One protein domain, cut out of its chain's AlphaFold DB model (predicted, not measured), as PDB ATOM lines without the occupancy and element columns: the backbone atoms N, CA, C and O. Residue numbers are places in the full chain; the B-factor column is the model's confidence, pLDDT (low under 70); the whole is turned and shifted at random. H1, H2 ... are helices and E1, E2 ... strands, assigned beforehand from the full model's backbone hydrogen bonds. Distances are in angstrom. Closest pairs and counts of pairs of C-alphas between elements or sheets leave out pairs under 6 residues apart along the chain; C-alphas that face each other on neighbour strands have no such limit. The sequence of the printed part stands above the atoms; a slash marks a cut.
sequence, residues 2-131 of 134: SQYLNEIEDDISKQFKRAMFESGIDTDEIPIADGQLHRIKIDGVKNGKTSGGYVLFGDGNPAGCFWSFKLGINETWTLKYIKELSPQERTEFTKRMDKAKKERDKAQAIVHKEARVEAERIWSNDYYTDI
ATOM      1  N   SER A   2       7.642  38.439   3.523       59.56
ATOM      2  CA  SER A   2       6.553  37.775   4.277       59.56
ATOM      3  C   SER A   2       5.920  36.546   3.603       59.56
ATOM      4  O   SER A   2       5.380  35.697   4.296       59.56
ATOM      5  N   GLN A   3       5.968  36.439   2.272       57.19
ATOM      6  CA  GLN A   3       5.291  35.359   1.539       57.19
ATOM      7  C   GLN A   3       6.105  34.050   1.494       57.19
ATOM      8  O   GLN A   3       5.526  32.975   1.488       57.19
ATOM      9  N   TYR A   4       7.438  34.147   1.562       60.78
ATOM     10  CA  TYR A   4       8.351  32.993   1.546       60.78
ATOM     11  C   TYR A   4       8.394  32.229   2.880       60.78
ATOM     12  O   TYR A   4       8.567  31.017   2.883       60.78
ATOM     13  N   LEU A   5       8.254  32.925   4.016       60.09
ATOM     14  CA  LEU A   5       8.250  32.286   5.341       60.09
ATOM     15  C   LEU A   5       6.965  31.476   5.560       60.09
ATOM     16  O   LEU A   5       7.040  30.344   6.025       60.09
ATOM     17  N   ASN A   6       5.822  32.011   5.115       62.47
ATOM     18  CA  ASN A   6       4.544  31.305   5.188       62.47
ATOM     19  C   ASN A   6       4.543  30.019   4.346       62.47
ATOM     20  O   ASN A   6       4.009  29.019   4.799       62.47
ATOM     21  N   GLU A   7       5.155  30.009   3.154       64.88
ATOM     22  CA  GLU A   7       5.233  28.798   2.316       64.88
ATOM     23  C   GLU A   7       6.074  27.682   2.954       64.88
ATOM     24  O   GLU A   7       5.718  26.508   2.843       64.88
ATOM     25  N   ILE A   8       7.163  28.035   3.648       66.50
ATOM     26  CA  ILE A   8       8.017  27.066   4.351       66.50
ATOM     27  C   ILE A   8       7.297  26.505   5.585       66.50
ATOM     28  O   ILE A   8       7.324  25.295   5.808       66.50
ATOM     29  N   GLU A   9       6.628  27.354   6.371       66.19
ATOM     30  CA  GLU A   9       5.818  26.913   7.516       66.19
ATOM     31  C   GLU A   9       4.663  26.005   7.079       66.19
ATOM     32  O   GLU A   9       4.417  24.975   7.714       66.19
ATOM     33  N   ASP A  10       4.007  26.324   5.963       73.06
ATOM     34  CA  ASP A  10       2.953  25.500   5.372       73.06
ATOM     35  C   ASP A  10       3.469  24.113   4.967       73.06
ATOM     36  O   ASP A  10       2.780  23.111   5.166       73.06
ATOM     37  N   ASP A  11       4.673  24.035   4.397       83.56
ATOM     38  CA  ASP A  11       5.290  22.771   3.996       83.56
ATOM     39  C   ASP A  11       5.678  21.912   5.209       83.56
ATOM     40  O   ASP A  11       5.320  20.735   5.276       83.56
ATOM     41  N   ILE A  12       6.304  22.509   6.230       86.19
ATOM     42  CA  ILE A  12       6.634  21.831   7.496       86.19
ATOM     43  C   ILE A  12       5.368  21.264   8.144       86.19
ATOM     44  O   ILE A  12       5.331  20.097   8.538       86.19
ATOM     45  N   SER A  13       4.322  22.082   8.227       89.56
ATOM     46  CA  SER A  13       3.049  21.719   8.845       89.56
ATOM     47  C   SER A  13       2.365  20.571   8.100       89.56
ATOM     48  O   SER A  13       1.851  19.638   8.723       89.56
ATOM     49  N   LYS A  14       2.419  20.576   6.761       89.44
ATOM     50  CA  LYS A  14       1.904  19.490   5.909       89.44
ATOM     51  C   LYS A  14       2.707  18.200   6.069       89.44
ATOM     52  O   LYS A  14       2.107  17.132   6.182       89.44
ATOM     53  N   GLN A  15       4.036  18.276   6.114       89.62
ATOM     54  CA  GLN A  15       4.887  17.099   6.316       89.62
ATOM     55  C   GLN A  15       4.703  16.491   7.713       89.62
ATOM     56  O   GLN A  15       4.603  15.271   7.846       89.62
ATOM     57  N   PHE A  16       4.577  17.326   8.746       90.94
ATOM     58  CA  PHE A  16       4.272  16.869  10.100       90.94
ATOM     59  C   PHE A  16       2.876  16.237  10.184       90.94
ATOM     60  O   PHE A  16       2.732  15.143  10.728       90.94
ATOM     61  N   LYS A  17       1.857  16.858   9.568       91.56
ATOM     62  CA  LYS A  17       0.503  16.288   9.468       91.56
ATOM     63  C   LYS A  17       0.512  14.922   8.789       91.56
ATOM     64  O   LYS A  17      -0.169  14.005   9.238       91.56
ATOM     65  N   ARG A  18       1.305  14.765   7.726       90.75
ATOM     66  CA  ARG A  18       1.462  13.481   7.044       90.75
ATOM     67  C   ARG A  18       2.074  12.420   7.956       90.75
ATOM     68  O   ARG A  18       1.559  11.311   7.986       90.75
ATOM     69  N   ALA A  19       3.110  12.759   8.721       90.62
ATOM     70  CA  ALA A  19       3.697  11.830   9.687       90.62
ATOM     71  C   ALA A  19       2.690  11.417  10.771       90.62
ATOM     72  O   ALA A  19       2.581  10.239  11.090       90.62
ATOM     73  N   MET A  20       1.892  12.363  11.283       90.19
ATOM     74  CA  MET A  20       0.803  12.053  12.214       90.19
ATOM     75  C   MET A  20      -0.196  11.063  11.602       90.19
ATOM     76  O   MET A  20      -0.527  10.062  12.239       90.19
ATOM     77  N   PHE A  21      -0.625  11.309  10.359       90.06
ATOM     78  CA  PHE A  21      -1.550  10.440   9.633       90.06
ATOM     79  C   PHE A  21      -0.974   9.035   9.412       90.06
ATOM     80  O   PHE A  21      -1.660   8.044   9.659       90.06
ATOM     81  N   GLU A  22       0.295   8.930   9.006       89.12
ATOM     82  CA  GLU A  22       0.994   7.654   8.800       89.12
ATOM     83  C   GLU A  22       1.123   6.841  10.100       89.12
ATOM     84  O   GLU A  22       0.999   5.616  10.069       89.12
ATOM     85  N   SER A  23       1.268   7.507  11.249       86.19
ATOM     86  CA  SER A  23       1.252   6.861  12.569       86.19
ATOM     87  C   SER A  23      -0.166   6.563  13.085       86.19
ATOM     88  O   SER A  23      -0.318   5.974  14.154       86.19
ATOM     89  N   GLY A  24      -1.218   6.930  12.341       86.06
ATOM     90  CA  GLY A  24      -2.622   6.644  12.664       86.06
ATOM     91  C   GLY A  24      -3.355   7.750  13.431       86.06
ATOM     92  O   GLY A  24      -4.443   7.514  13.956       86.06
ATOM     93  N   ILE A  25      -2.776   8.949  13.521       85.69
ATOM     94  CA  ILE A  25      -3.421  10.147  14.067       85.69
ATOM     95  C   ILE A  25      -3.939  10.997  12.907       85.69
ATOM     96  O   ILE A  25      -3.198  11.790  12.329       85.69
ATOM     97  N   ASP A  26      -5.228  10.857  12.606       85.56
ATOM     98  CA  ASP A  26      -5.911  11.730  11.653       85.56
ATOM     99  C   ASP A  26      -6.533  12.937  12.367       85.56
ATOM    100  O   ASP A  26      -7.143  12.796  13.435       85.56
ATOM    101  N   THR A  27      -6.329  14.124  11.805       81.69
ATOM    102  CA  THR A  27      -6.841  15.384  12.346       81.69
ATOM    103  C   THR A  27      -7.162  16.356  11.216       81.69
ATOM    104  O   THR A  27      -6.352  16.574  10.310       81.69
ATOM    105  N   ASP A  28      -8.337  16.978  11.276       80.25
ATOM    106  CA  ASP A  28      -8.759  17.993  10.304       80.25
ATOM    107  C   ASP A  28      -7.856  19.242  10.313       80.25
ATOM    108  O   ASP A  28      -7.607  19.851   9.269       80.25
ATOM    109  N   GLU A  29      -7.288  19.595  11.467       82.69
ATOM    110  CA  GLU A  29      -6.493  20.813  11.647       82.69
ATOM    111  C   GLU A  29      -5.102  20.710  10.991       82.69
ATOM    112  O   GLU A  29      -4.548  19.623  10.796       82.69
ATOM    113  N   ILE A  30      -4.537  21.853  10.585       86.44
ATOM    114  CA  ILE A  30      -3.145  21.939  10.122       86.44
ATOM    115  C   ILE A  30      -2.273  22.232  11.351       86.44
ATOM    116  O   ILE A  30      -2.542  23.216  12.041       86.44
ATOM    117  N   PRO A  31      -1.255  21.402  11.650       89.56
ATOM    118  CA  PRO A  31      -0.370  21.623  12.785       89.56
ATOM    119  C   PRO A  31       0.337  22.976  12.715       89.56
ATOM    120  O   PRO A  31       0.819  23.348  11.655       89.56
ATOM    121  N   ILE A  32       0.430  23.695  13.832       89.06
ATOM    122  CA  ILE A  32       1.078  25.011  13.893       89.06
ATOM    123  C   ILE A  32       2.494  24.850  14.445       89.06
ATOM    124  O   ILE A  32       2.698  24.227  15.485       89.06
ATOM    125  N   ALA A  33       3.477  25.426  13.753       87.62
ATOM    126  CA  ALA A  33       4.894  25.315  14.088       87.62
ATOM    127  C   ALA A  33       5.382  26.375  15.102       87.62
ATOM    128  O   ALA A  33       6.439  26.973  14.919       87.62
ATOM    129  N   ASP A  34       4.620  26.620  16.172       85.88
ATOM    130  CA  ASP A  34       4.879  27.679  17.167       85.88
ATOM    131  C   ASP A  34       5.690  27.227  18.400       85.88
ATOM    132  O   ASP A  34       5.963  28.017  19.311       85.88
ATOM    133  N   GLY A  35       6.059  25.949  18.459       84.25
ATOM    134  CA  GLY A  35       6.779  25.336  19.569       84.25
ATOM    135  C   GLY A  35       5.952  25.179  20.844       84.25
ATOM    136  O   GLY A  35       6.538  24.965  21.909       84.25
ATOM    137  N   GLN A  36       4.623  25.293  20.761       86.81
ATOM    138  CA  GLN A  36       3.705  25.169  21.891       86.81
ATOM    139  C   GLN A  36       2.949  23.841  21.869       86.81
ATOM    140  O   GLN A  36       2.857  23.145  20.859       86.81
ATOM    141  N   LEU A  37       2.406  23.481  23.033       86.81
ATOM    142  CA  LEU A  37       1.522  22.333  23.171       86.81
ATOM    143  C   LEU A  37       0.146  22.636  22.575       86.81
ATOM    144  O   LEU A  37      -0.632  23.392  23.157       86.81
ATOM    145  N   HIS A  38      -0.195  21.922  21.509       87.75
ATOM    146  CA  HIS A  38      -1.524  21.926  20.907       87.75
ATOM    147  C   HIS A  38      -2.263  20.634  21.227       87.75
ATOM    148  O   HIS A  38      -1.707  19.536  21.158       87.75
ATOM    149  N   ARG A  39      -3.536  20.748  21.612       86.00
ATOM    150  CA  ARG A  39      -4.399  19.597  21.905       86.00
ATOM    151  C   ARG A  39      -5.265  19.318  20.696       86.00
ATOM    152  O   ARG A  39      -5.990  20.199  20.259       86.00
ATOM    153  N   ILE A  40      -5.231  18.080  20.220       84.81
ATOM    154  CA  ILE A  40      -5.937  17.691  19.000       84.81
ATOM    155  C   ILE A  40      -7.081  16.739  19.291       84.81
ATOM    156  O   ILE A  40      -7.028  15.869  20.176       84.81
ATOM    157  N   LYS A  41      -8.127  16.900  18.490       81.44
ATOM    158  CA  LYS A  41      -9.153  15.889  18.305       81.44
ATOM    159  C   LYS A  41      -8.681  14.937  17.209       81.44
ATOM    160  O   LYS A  41      -8.192  15.379  16.176       81.44
ATOM    161  N   ILE A  42      -8.796  13.644  17.494       78.69
ATOM    162  CA  ILE A  42      -8.424  12.575  16.569       78.69
ATOM    163  C   ILE A  42      -9.715  12.009  15.998       78.69
ATOM    164  O   ILE A  42     -10.607  11.620  16.768       78.69
ATOM    165  N   ASP A  43      -9.823  11.987  14.678       73.50
ATOM    166  CA  ASP A  43     -11.026  11.536  13.993       73.50
ATOM    167  C   ASP A  43     -11.174  10.006  14.039       73.50
ATOM    168  O   ASP A  43     -10.230   9.259  14.287       73.50
ATOM    169  N   GLY A  44     -12.415   9.518  13.940       66.88
ATOM    170  CA  GLY A  44     -12.739   8.086  14.084       66.88
ATOM    171  C   GLY A  44     -12.819   7.567  15.530       66.88
ATOM    172  O   GLY A  44     -13.206   6.422  15.774       66.88
ATOM    173  N   VAL A  45     -12.537   8.410  16.525       63.91
ATOM    174  CA  VAL A  45     -12.531   8.033  17.942       63.91
ATOM    175  C   VAL A  45     -13.863   8.394  18.628       63.91
ATOM    176  O   VAL A  45     -14.141   9.561  18.911       63.91
ATOM    177  N   LYS A  46     -14.691   7.389  18.976       57.53
ATOM    178  CA  LYS A  46     -15.962   7.586  19.723       57.53
ATOM    179  C   LYS A  46     -15.707   8.342  21.042       57.53
ATOM    180  O   LYS A  46     -14.862   7.914  21.832       57.53
ATOM    181  N   ASN A  47     -16.441   9.435  21.279       58.03
ATOM    182  CA  ASN A  47     -16.283  10.397  22.391       58.03
ATOM    183  C   ASN A  47     -14.982  11.230  22.362       58.03
ATOM    184  O   ASN A  47     -14.359  11.431  23.403       58.03
ATOM    185  N   GLY A  48     -14.575  11.711  21.181       52.59
ATOM    186  CA  GLY A  48     -13.366  12.508  20.922       52.59
ATOM    187  C   GLY A  48     -13.278  13.870  21.629       52.59
ATOM    188  O   GLY A  48     -13.219  14.907  20.975       52.59
ATOM    189  N   LYS A  49     -13.220  13.882  22.963       57.03
ATOM    190  CA  LYS A  49     -12.637  14.992  23.725       57.03
ATOM    191  C   LYS A  49     -11.116  14.796  23.709       57.03
ATOM    192  O   LYS A  49     -10.640  13.775  24.199       57.03
ATOM    193  N   THR A  50     -10.394  15.716  23.059       63.56
ATOM    194  CA  THR A  50      -8.917  15.872  23.023       63.56
ATOM    195  C   THR A  50      -8.122  14.636  23.453       63.56
ATOM    196  O   THR A  50      -7.697  14.522  24.604       63.56
ATOM    197  N   SER A  51      -7.969  13.682  22.533       73.69
ATOM    198  CA  SER A  51      -7.373  12.362  22.801       73.69
ATOM    199  C   SER A  51      -5.851  12.328  22.611       73.69
ATOM    200  O   SER A  51      -5.213  11.318  22.916       73.69
ATOM    201  N   GLY A  52      -5.272  13.437  22.148       82.62
ATOM    202  CA  GLY A  52      -3.850  13.580  21.890       82.62
ATOM    203  C   GLY A  52      -3.399  15.036  21.871       82.62
ATOM    204  O   GLY A  52      -4.165  15.960  22.168       82.62
ATOM    205  N   GLY A  53      -2.134  15.229  21.534       88.94
ATOM    206  CA  GLY A  53      -1.541  16.542  21.348       88.94
ATOM    207  C   GLY A  53      -0.252  16.462  20.550       88.94
ATOM    208  O   GLY A  53       0.263  15.371  20.296       88.94
ATOM    209  N   TYR A  54       0.248  17.625  20.164       91.56
ATOM    210  CA  TYR A  54       1.532  17.761  19.501       91.56
ATOM    211  C   TYR A  54       2.258  19.025  19.954       91.56
ATOM    212  O   TYR A  54       1.661  19.933  20.533       91.56
ATOM    213  N   VAL A  55       3.557  19.058  19.683       90.50
ATOM    214  CA  VAL A  55       4.401  20.253  19.711       90.50
ATOM    215  C   VAL A  55       5.211  20.243  18.426       90.50
ATOM    216  O   VAL A  55       5.839  19.229  18.119       90.50
ATOM    217  N   LEU A  56       5.217  21.351  17.691       90.31
ATOM    218  CA  LEU A  56       5.983  21.499  16.457       90.31
ATOM    219  C   LEU A  56       6.795  22.792  16.519       90.31
ATOM    220  O   LEU A  56       6.236  23.864  16.680       90.31
ATOM    221  N   PHE A  57       8.110  22.684  16.395       86.06
ATOM    222  CA  PHE A  57       9.040  23.803  16.283       86.06
ATOM    223  C   PHE A  57       9.331  24.042  14.801       86.06
ATOM    224  O   PHE A  57       9.783  23.113  14.128       86.06
ATOM    225  N   GLY A  58       9.082  25.252  14.291       80.62
ATOM    226  CA  GLY A  58       9.388  25.636  12.903       80.62
ATOM    227  C   GLY A  58      10.769  26.272  12.723       80.62
ATOM    228  O   GLY A  58      11.298  26.338  11.616       80.62
ATOM    229  N   ASP A  59      11.383  26.725  13.811       76.88
ATOM    230  CA  ASP A  59      12.562  27.580  13.799       76.88
ATOM    231  C   ASP A  59      13.884  26.796  13.663       76.88
ATOM    232  O   ASP A  59      14.265  25.963  14.492       76.88
ATOM    233  N   GLY A  60      14.627  27.111  12.594       72.25
ATOM    234  CA  GLY A  60      15.963  26.587  12.298       72.25
ATOM    235  C   GLY A  60      15.957  25.161  11.744       72.25
ATOM    236  O   GLY A  60      16.199  24.959  10.555       72.25
ATOM    237  N   ASN A  61      15.698  24.172  12.603       75.62
ATOM    238  CA  ASN A  61      15.554  22.771  12.204       75.62
ATOM    239  C   ASN A  61      14.190  22.248  12.661       75.62
ATOM    240  O   ASN A  61      14.046  21.943  13.853       75.62
ATOM    241  N   PRO A  62      13.220  22.124  11.740       83.25
ATOM    242  CA  PRO A  62      11.868  21.772  12.116       83.25
ATOM    243  C   PRO A  62      11.802  20.400  12.776       83.25
ATOM    244  O   PRO A  62      12.312  19.402  12.257       83.25
ATOM    245  N   ALA A  63      11.207  20.376  13.959       85.81
ATOM    246  CA  ALA A  63      11.212  19.236  14.856       85.81
ATOM    247  C   ALA A  63       9.958  19.250  15.715       85.81
ATOM    248  O   ALA A  63       9.474  20.310  16.092       85.81
ATOM    249  N   GLY A  64       9.458  18.085  16.089       89.06
ATOM    250  CA  GLY A  64       8.254  18.008  16.892       89.06
ATOM    251  C   GLY A  64       8.050  16.653  17.531       89.06
ATOM    252  O   GLY A  64       8.829  15.718  17.354       89.06
ATOM    253  N   CYS A  65       6.974  16.553  18.287       89.38
ATOM    254  CA  CYS A  65       6.479  15.291  18.793       89.38
ATOM    255  C   CYS A  65       4.959  15.311  18.817       89.38
ATOM    256  O   CYS A  65       4.339  16.363  18.978       89.38
ATOM    257  N   PHE A  66       4.366  14.140  18.655       91.44
ATOM    258  CA  PHE A  66       2.928  13.957  18.724       91.44
ATOM    259  C   PHE A  66       2.608  12.700  19.520       91.44
ATOM    260  O   PHE A  66       3.379  11.739  19.569       91.44
ATOM    261  N   TRP A  67       1.461  12.714  20.185       88.31
ATOM    262  CA  TRP A  67       1.005  11.574  20.963       88.31
ATOM    263  C   TRP A  67      -0.511  11.468  20.977       88.31
ATOM    264  O   TRP A  67      -1.242  12.456  20.893       88.31
ATOM    265  N   SER A  68      -0.977  10.239  21.167       87.19
ATOM    266  CA  SER A  68      -2.371   9.895  21.403       87.19
ATOM    267  C   SER A  68      -2.444   8.930  22.573       87.19
ATOM    268  O   SER A  68      -1.946   7.809  22.498       87.19
ATOM    269  N   PHE A  69      -3.106   9.334  23.656       79.81
ATOM    270  CA  PHE A  69      -3.294   8.448  24.806       79.81
ATOM    271  C   PHE A  69      -4.257   7.303  24.486       79.81
ATOM    272  O   PHE A  69      -4.135   6.220  25.045       79.81
ATOM    273  N   LYS A  70      -5.210   7.540  23.578       76.94
ATOM    274  CA  LYS A  70      -6.233   6.556  23.218       76.94
ATOM    275  C   LYS A  70      -5.719   5.485  22.261       76.94
ATOM    276  O   LYS A  70      -6.171   4.350  22.335       76.94
ATOM    277  N   LEU A  71      -4.783   5.853  21.389       79.38
ATOM    278  CA  LEU A  71      -4.142   4.930  20.450       79.38
ATOM    279  C   LEU A  71      -2.799   4.396  20.976       79.38
ATOM    280  O   LEU A  71      -2.214   3.518  20.357       79.38
ATOM    281  N   GLY A  72      -2.303   4.912  22.108       82.75
ATOM    282  CA  GLY A  72      -1.007   4.519  22.670       82.75
ATOM    283  C   GLY A  72       0.202   5.027  21.876       82.75
ATOM    284  O   GLY A  72       1.294   4.487  22.023       82.75
ATOM    285  N   ILE A  73       0.020   6.055  21.044       86.56
ATOM    286  CA  ILE A  73       1.054   6.601  20.155       86.56
ATOM    287  C   ILE A  73       1.857   7.666  20.901       86.56
ATOM    288  O   ILE A  73       1.281   8.517  21.584       86.56
ATOM    289  N   ASN A  74       3.178   7.645  20.745       88.81
ATOM    290  CA  ASN A  74       4.081   8.691  21.212       88.81
ATOM    291  C   ASN A  74       5.338   8.682  20.343       88.81
ATOM    292  O   ASN A  74       6.214   7.838  20.537       88.81
ATOM    293  N   GLU A  75       5.412   9.605  19.392       88.31
ATOM    294  CA  GLU A  75       6.485   9.642  18.406       88.31
ATOM    295  C   GLU A  75       7.107  11.030  18.298       88.31
ATOM    296  O   GLU A  75       6.489  12.062  18.583       88.31
ATOM    297  N   THR A  76       8.375  11.039  17.901       88.69
ATOM    298  CA  THR A  76       9.135  12.244  17.590       88.69
ATOM    299  C   THR A  76       9.305  12.360  16.082       88.69
ATOM    300  O   THR A  76       9.498  11.370  15.381       88.69
ATOM    301  N   TRP A  77       9.265  13.590  15.587       89.31
ATOM    302  CA  TRP A  77       9.391  13.915  14.174       89.31
ATOM    303  C   TRP A  77      10.459  14.988  13.960       89.31
ATOM    304  O   TRP A  77      10.682  15.859  14.803       89.31
ATOM    305  N   THR A  78      11.127  14.926  12.816       85.19
ATOM    306  CA  THR A  78      12.105  15.918  12.364       85.19
ATOM    307  C   THR A  78      12.085  15.967  10.847       85.19
ATOM    308  O   THR A  78      12.004  14.923  10.203       85.19
ATOM    309  N   LEU A  79      12.191  17.172  10.285       80.12
ATOM    310  CA  LEU A  79      12.235  17.371   8.838       80.12
ATOM    311  C   LEU A  79      13.544  16.847   8.230       80.12
ATOM    312  O   LEU A  79      13.544  16.229   7.168       80.12
ATOM    313  N   LYS A  80      14.675  17.065   8.915       71.62
ATOM    314  CA  LYS A  80      15.965  16.479   8.529       71.62
ATOM    315  C   LYS A  80      16.106  15.073   9.095       71.62
ATOM    316  O   LYS A  80      15.709  14.811  10.235       71.62
ATOM    317  N   TYR A  81      16.780  14.193   8.355       60.59
ATOM    318  CA  TYR A  81      17.214  12.913   8.904       60.59
ATOM    319  C   TYR A  81      18.133  13.162  10.105       60.59
ATOM    320  O   TYR A  81      19.126  13.878  10.002       60.59
ATOM    321  N   ILE A  82      17.866  12.509  11.241       56.34
ATOM    322  CA  ILE A  82      18.673  12.645  12.476       56.34
ATOM    323  C   ILE A  82      20.173  12.397  12.213       56.34
ATOM    324  O   ILE A  82      21.049  12.939  12.892       56.34
ATOM    325  N   LYS A  83      20.490  11.577  11.202       55.19
ATOM    326  CA  LYS A  83      21.859  11.261  10.771       55.19
ATOM    327  C   LYS A  83      22.610  12.445  10.154       55.19
ATOM    328  O   LYS A  83      23.831  12.443  10.222       55.19
ATOM    329  N   GLU A  84      21.905  13.440   9.631       61.16
ATOM    330  CA  GLU A  84      22.474  14.634   8.991       61.16
ATOM    331  C   GLU A  84      22.609  15.819   9.958       61.16
ATOM    332  O   GLU A  84      23.228  16.823   9.619       61.16
ATOM    333  N   LEU A  85      22.063  15.701  11.174       63.09
ATOM    334  CA  LEU A  85      22.211  16.720  12.210       63.09
ATOM    335  C   LEU A  85      23.641  16.725  12.753       63.09
ATOM    336  O   LEU A  85      24.138  15.696  13.232       63.09
ATOM    337  N   SER A  86      24.264  17.903  12.763       71.81
ATOM    338  CA  SER A  86      25.529  18.131  13.458       71.81
ATOM    339  C   SER A  86      25.390  17.859  14.967       71.81
ATOM    340  O   SER A  86      24.287  17.914  15.524       71.81
ATOM    341  N   PRO A  87      26.491  17.594  15.692       74.81
ATOM    342  CA  PRO A  87      26.441  17.390  17.143       74.81
ATOM    343  C   PRO A  87      25.790  18.556  17.913       74.81
ATOM    344  O   PRO A  87      25.125  18.341  18.930       74.81
ATOM    345  N   GLN A  88      25.950  19.785  17.416       74.12
ATOM    346  CA  GLN A  88      25.348  20.990  17.991       74.12
ATOM    347  C   GLN A  88      23.831  21.011  17.766       74.12
ATOM    348  O   GLN A  88      23.080  21.111  18.737       74.12
ATOM    349  N   GLU A  89      23.373  20.791  16.529       69.00
ATOM    350  CA  GLU A  89      21.942  20.705  16.201       69.00
ATOM    351  C   GLU A  89      21.249  19.558  16.952       69.00
ATOM    352  O   GLU A  89      20.126  19.716  17.427       69.00
ATOM    353  N   ARG A  90      21.926  18.416  17.148       72.38
ATOM    354  CA  ARG A  90      21.410  17.310  17.976       72.38
ATOM    355  C   ARG A  90      21.213  17.712  19.430       72.38
ATOM    356  O   ARG A  90      20.232  17.315  20.051       72.38
ATOM    357  N   THR A  91      22.141  18.484  19.987       77.50
ATOM    358  CA  THR A  91      22.046  18.936  21.380       77.50
ATOM    359  C   THR A  91      20.879  19.905  21.553       77.50
ATOM    360  O   THR A  91      20.136  19.810  22.531       77.50
ATOM    361  N   GLU A  92      20.680  20.813  20.597       75.38
ATOM    362  CA  GLU A  92      19.521  21.706  20.577       75.38
ATOM    363  C   GLU A  92      18.210  20.940  20.409       75.38
ATOM    364  O   GLU A  92      17.260  21.195  21.148       75.38
ATOM    365  N   PHE A  93      18.172  19.960  19.504       72.62
ATOM    366  CA  PHE A  93      17.024  19.077  19.315       72.62
ATOM    367  C   PHE A  93      16.650  18.363  20.619       72.62
ATOM    368  O   PHE A  93      15.509  18.461  21.063       72.62
ATOM    369  N   THR A  94      17.611  17.723  21.293       76.12
ATOM    370  CA  THR A  94      17.369  17.039  22.574       76.12
ATOM    371  C   THR A  94      16.850  18.007  23.637       76.12
ATOM    372  O   THR A  94      15.875  17.698  24.316       76.12
ATOM    373  N   LYS A  95      17.428  19.212  23.746       81.62
ATOM    374  CA  LYS A  95      16.940  20.242  24.681       81.62
ATOM    375  C   LYS A  95      15.499  20.662  24.383       81.62
ATOM    376  O   LYS A  95      14.712  20.824  25.317       81.62
ATOM    377  N   ARG A  96      15.143  20.839  23.105       78.12
ATOM    378  CA  ARG A  96      13.773  21.176  22.681       78.12
ATOM    379  C   ARG A  96      12.799  20.041  23.004       78.12
ATOM    380  O   ARG A  96      11.747  20.299  23.583       78.12
ATOM    381  N   MET A  97      13.171  18.793  22.722       78.75
ATOM    382  CA  MET A  97      12.348  17.619  23.038       78.75
ATOM    383  C   MET A  97      12.154  17.432  24.547       78.75
ATOM    384  O   MET A  97      11.041  17.149  24.990       78.75
ATOM    385  N   ASP A  98      13.185  17.672  25.360       81.88
ATOM    386  CA  ASP A  98      13.066  17.651  26.822       81.88
ATOM    387  C   ASP A  98      12.125  18.743  27.344       81.88
ATOM    388  O   ASP A  98      11.359  18.511  28.287       81.88
ATOM    389  N   LYS A  99      12.150  19.937  26.738       79.69
ATOM    390  CA  LYS A  99      11.209  21.016  27.068       79.69
ATOM    391  C   LYS A  99       9.774  20.608  26.727       79.69
ATOM    392  O   LYS A  99       8.915  20.676  27.606       79.69
ATOM    393  N   ALA A 100       9.539  20.114  25.511       75.69
ATOM    394  CA  ALA A 100       8.227  19.639  25.071       75.69
ATOM    395  C   ALA A 100       7.697  18.511  25.974       75.69
ATOM    396  O   ALA A 100       6.542  18.530  26.399       75.69
ATOM    397  N   LYS A 101       8.562  17.567  26.365       78.19
ATOM    398  CA  LYS A 101       8.219  16.492  27.304       78.19
ATOM    399  C   LYS A 101       7.783  17.035  28.667       78.19
ATOM    400  O   LYS A 101       6.761  16.605  29.192       78.19
ATOM    401  N   LYS A 102       8.511  18.008  29.225       81.19
ATOM    402  CA  LYS A 102       8.134  18.651  30.497       81.19
ATOM    403  C   LYS A 102       6.787  19.366  30.405       81.19
ATOM    404  O   LYS A 102       6.012  19.315  31.357       81.19
ATOM    405  N   GLU A 103       6.507  20.043  29.296       77.56
ATOM    406  CA  GLU A 103       5.224  20.723  29.079       77.56
ATOM    407  C   GLU A 103       4.069  19.728  28.944       77.56
ATOM    408  O   GLU A 103       3.035  19.898  29.596       77.56
ATOM    409  N   ARG A 104       4.278  18.631  28.210       76.06
ATOM    410  CA  ARG A 104       3.334  17.511  28.135       76.06
ATOM    411  C   ARG A 104       3.023  16.942  29.516       76.06
ATOM    412  O   ARG A 104       1.853  16.802  29.861       76.06
ATOM    413  N   ASP A 105       4.048  16.630  30.306       77.50
ATOM    414  CA  ASP A 105       3.878  16.002  31.619       77.50
ATOM    415  C   ASP A 105       3.128  16.937  32.587       77.50
ATOM    416  O   ASP A 105       2.244  16.491  33.322       77.50
ATOM    417  N   LYS A 106       3.393  18.251  32.531       78.00
ATOM    418  CA  LYS A 106       2.626  19.265  33.278       78.00
ATOM    419  C   LYS A 106       1.158  19.297  32.859       78.00
ATOM    420  O   LYS A 106       0.281  19.245  33.719       78.00
ATOM    421  N   ALA A 107       0.881  19.359  31.558       72.88
ATOM    422  CA  ALA A 107      -0.487  19.375  31.049       72.88
ATOM    423  C   ALA A 107      -1.237  18.081  31.398       72.88
ATOM    424  O   ALA A 107      -2.425  18.108  31.711       72.88
ATOM    425  N   GLN A 108      -0.545  16.942  31.385       73.56
ATOM    426  CA  GLN A 108      -1.111  15.661  31.784       73.56
ATOM    427  C   GLN A 108      -1.409  15.615  33.292       73.56
ATOM    428  O   GLN A 108      -2.465  15.127  33.688       73.56
ATOM    429  N   ALA A 109      -0.533  16.168  34.136       73.88
ATOM    430  CA  ALA A 109      -0.750  16.237  35.582       73.88
ATOM    431  C   ALA A 109      -1.973  17.090  35.964       73.88
ATOM    432  O   ALA A 109      -2.712  16.712  36.874       73.88
ATOM    433  N   ILE A 110      -2.214  18.203  35.261       74.25
ATOM    434  CA  ILE A 110      -3.404  19.048  35.472       74.25
ATOM    435  C   ILE A 110      -4.677  18.247  35.185       74.25
ATOM    436  O   ILE A 110      -5.551  18.160  36.044       74.25
ATOM    437  N   VAL A 111      -4.733  17.573  34.033       72.25
ATOM    438  CA  VAL A 111      -5.888  16.752  33.638       72.25
ATOM    439  C   VAL A 111      -6.134  15.608  34.625       72.25
ATOM    440  O   VAL A 111      -7.274  15.354  35.000       72.25
ATOM    441  N   HIS A 112      -5.079  14.934  35.095       71.75
ATOM    442  CA  HIS A 112      -5.214  13.875  36.104       71.75
ATOM    443  C   HIS A 112      -5.739  14.400  37.440       71.75
ATOM    444  O   HIS A 112      -6.512  13.715  38.108       71.75
ATOM    445  N   LYS A 113      -5.337  15.613  37.837       72.06
ATOM    446  CA  LYS A 113      -5.837  16.252  39.057       72.06
ATOM    447  C   LYS A 113      -7.325  16.577  38.937       72.06
ATOM    448  O   LYS A 113      -8.074  16.271  39.857       72.06
ATOM    449  N   GLU A 114      -7.751  17.147  37.813       71.94
ATOM    450  CA  GLU A 114      -9.164  17.442  37.542       71.94
ATOM    451  C   GLU A 114     -10.010  16.164  37.502       71.94
ATOM    452  O   GLU A 114     -11.061  16.098  38.138       71.94
ATOM    453  N   ALA A 115      -9.516  15.112  36.840       70.06
ATOM    454  CA  ALA A 115     -10.188  13.819  36.789       70.06
ATOM    455  C   ALA A 115     -10.324  13.171  38.177       70.06
ATOM    456  O   ALA A 115     -11.361  12.578  38.466       70.06
ATOM    457  N   ARG A 116      -9.312  13.304  39.049       71.31
ATOM    458  CA  ARG A 116      -9.388  12.825  40.440       71.31
ATOM    459  C   ARG A 116     -10.488  13.546  41.215       71.31
ATOM    460  O   ARG A 116     -11.292  12.879  41.852       71.31
ATOM    461  N   VAL A 117     -10.533  14.877  41.138       75.50
ATOM    462  CA  VAL A 117     -11.546  15.683  41.842       75.50
ATOM    463  C   VAL A 117     -12.955  15.323  41.369       75.50
ATOM    464  O   VAL A 117     -13.855  15.159  42.188       75.50
ATOM    465  N   GLU A 118     -13.155  15.145  40.061       70.06
ATOM    466  CA  GLU A 118     -14.465  14.759  39.530       70.06
ATOM    467  C   GLU A 118     -14.847  13.322  39.914       70.06
ATOM    468  O   GLU A 118     -15.995  13.072  40.273       70.06
ATOM    469  N   ALA A 119     -13.895  12.383  39.913       73.81
ATOM    470  CA  ALA A 119     -14.135  11.020  40.384       73.81
ATOM    471  C   ALA A 119     -14.501  10.987  41.878       73.81
ATOM    472  O   ALA A 119     -15.445  10.296  42.254       73.81
ATOM    473  N   GLU A 120     -13.811  11.769  42.716       73.50
ATOM    474  CA  GLU A 120     -14.137  11.939  44.138       73.50
ATOM    475  C   GLU A 120     -15.535  12.547  44.325       73.50
ATOM    476  O   GLU A 120     -16.291  12.095  45.186       73.50
ATOM    477  N   ARG A 121     -15.920  13.521  43.490       75.88
ATOM    478  CA  ARG A 121     -17.259  14.128  43.511       75.88
ATOM    479  C   ARG A 121     -18.349  13.126  43.137       75.88
ATOM    480  O   ARG A 121     -19.362  13.064  43.825       75.88
ATOM    481  N   ILE A 122     -18.156  12.352  42.066       75.19
ATOM    482  CA  ILE A 122     -19.105  11.318  41.622       75.19
ATOM    483  C   ILE A 122     -19.241  10.242  42.700       75.19
ATOM    484  O   ILE A 122     -20.357   9.935  43.106       75.19
ATOM    485  N   TRP A 123     -18.114   9.747  43.219       73.50
ATOM    486  CA  TRP A 123     -18.092   8.753  44.290       73.50
ATOM    487  C   TRP A 123     -18.812   9.273  45.536       73.50
ATOM    488  O   TRP A 123     -19.711   8.621  46.046       73.50
ATOM    489  N   SER A 124     -18.497  10.483  46.003       74.56
ATOM    490  CA  SER A 124     -19.168  11.068  47.168       74.56
ATOM    491  C   SER A 124     -20.661  11.313  46.942       74.56
ATOM    492  O   SER A 124     -21.419  11.274  47.907       74.56
ATOM    493  N   ASN A 125     -21.093  11.600  45.714       67.50
ATOM    494  CA  ASN A 125     -22.495  11.871  45.404       67.50
ATOM    495  C   ASN A 125     -23.328  10.579  45.328       67.50
ATOM    496  O   ASN A 125     -24.469  10.584  45.785       67.50
ATOM    497  N   ASP A 126     -22.748   9.476  44.838       61.12
ATOM    498  CA  ASP A 126     -23.391   8.150  44.832       61.12
ATOM    499  C   ASP A 126     -23.658   7.634  46.259       61.12
ATOM    500  O   ASP A 126     -24.722   7.080  46.533       61.12
ATOM    501  N   TYR A 127     -22.755   7.914  47.210       55.16
ATOM    502  CA  TYR A 127     -22.942   7.553  48.625       55.16
ATOM    503  C   TYR A 127     -24.078   8.320  49.328       55.16
ATOM    504  O   TYR A 127     -24.547   7.871  50.370       55.16
ATOM    505  N   TYR A 128     -24.551   9.449  48.784       52.44
ATOM    506  CA  TYR A 128     -25.689  10.195  49.344       52.44
ATOM    507  C   TYR A 128     -27.036   9.813  48.720       52.44
ATOM    508  O   TYR A 128     -28.080  10.040  49.334       52.44
ATOM    509  N   THR A 129     -27.045   9.218  47.527       51.31
ATOM    510  CA  THR A 129     -28.282   8.754  46.882       51.31
ATOM    511  C   THR A 129     -28.792   7.417  47.420       51.31
ATOM    512  O   THR A 129     -29.983   7.152  47.274       51.31
ATOM    513  N   ASP A 130     -27.949   6.637  48.105       51.06
ATOM    514  CA  ASP A 130     -28.313   5.344  48.717       51.06
ATOM    515  C   ASP A 130     -28.867   5.471  50.158       51.06
ATOM    516  O   ASP A 130     -29.302   4.501  50.766       51.06
ATOM    517  N   ILE A 131     -28.910   6.689  50.726       54.28
ATOM    518  CA  ILE A 131     -29.444   6.947  52.084       54.28
ATOM    519  C   ILE A 131     -30.920   7.394  52.080       54.28
ATOM    520  O   ILE A 131     -31.437   7.860  53.098       54.28
TER     521      ILE A 131
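Overview. This is residues 2 to 131 of the 134 residues of an uncharacterized protein of Thiotrichaceae bacterium (UniProt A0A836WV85). A small antiparallel sheet of four strands is covered by a helix on each face, H1 on one and the very long H2 on the other; H2 runs far past the sheet, and its residues 108 to 129 stick out as a free arm. The first residues of H1, 2 to 7, also stand free. The printed part has 130 residues, with two named helices and four named strands in the order H1 E1 E2 E3 E4 H2, and its class is mixed, helices and strands. The sheet's order is E1 - E2 - E3 - E4. The whole is loose, with a radius of gyration of the C-alphas of 18.4 A, and spans 67 by 30 by 28 A, the arm of H2 adding to its length.

Arrangement. The sheet is a meander, each strand the antiparallel neighbour of the one before: E1, residues 38 to 40, E2, residues 52 to 57, E3, residues 63 to 68, and E4, residues 73 to 78. E1 and E4 are its edge strands. In the hairpin E1 and E2, N 38 and O 54 are 2.9 A apart, within hydrogen-bond range. In the hairpin E2 and E3, whose directions differ by 178 degrees, N 57 and O 63 are within range at 2.8 A. In the hairpin E3 and E4, N 64 and O 77 are within range at 2.8 A. H2, residues 87 to 129, is on the sheet at a height over the sheet of 10.4 A. It lies over E2 and E3 and runs along the strands, at 23 degrees to E2 on the local plane. The closest C-alphas of H2 and E2 are those of Ala 100 and Val 55, 6.6 A apart. H1, residues 2 to 22, is on the opposite face at a height over the sheet of 10.3 A. It lies over E2, E3 and, only just, E4, on which 3 of its C-alphas fall. It runs slantwise to the strands, at 38 degrees to E3 on the local plane. The closest C-alphas of H1 and E3 are those of Met 20 and Phe 66, 7.1 A apart. H1 and H2 are apart. Of the O i to N i+4 pairs, 16 of 17 in H1 and 38 of 39 in H2 are within hydrogen-bond range.

Along the chain. E2 measures 17.4 A from first to last C-alpha, E3 17.7 A, E4 16.4 A and E1 6.4 A. H2 measures 62.9 A, from C-alpha 87 at (26.441, 17.390, 17.143) to C-alpha 129 at (-28.282, 8.754, 46.882). H1 measures 31.0 A and begins with C-alpha 2 at (6.553, 37.775, 4.277).

Size, cuts and confidence. The two C-alphas farthest apart, those of Tyr 4 and Ile 131, are 68.3 A apart. Without the stretches that stand free, the body of 100 residues spans 43 by 29 by 21 A. The printed part has no cut. The links H1 to E1 and E1 to E2 are long, with 15 and 11 residues. The mean pLDDT of the printed part is 76.7, and it is under 70 in residues 2 to 9, 44 to 50, 81 to 85, 89 and 125 to 131.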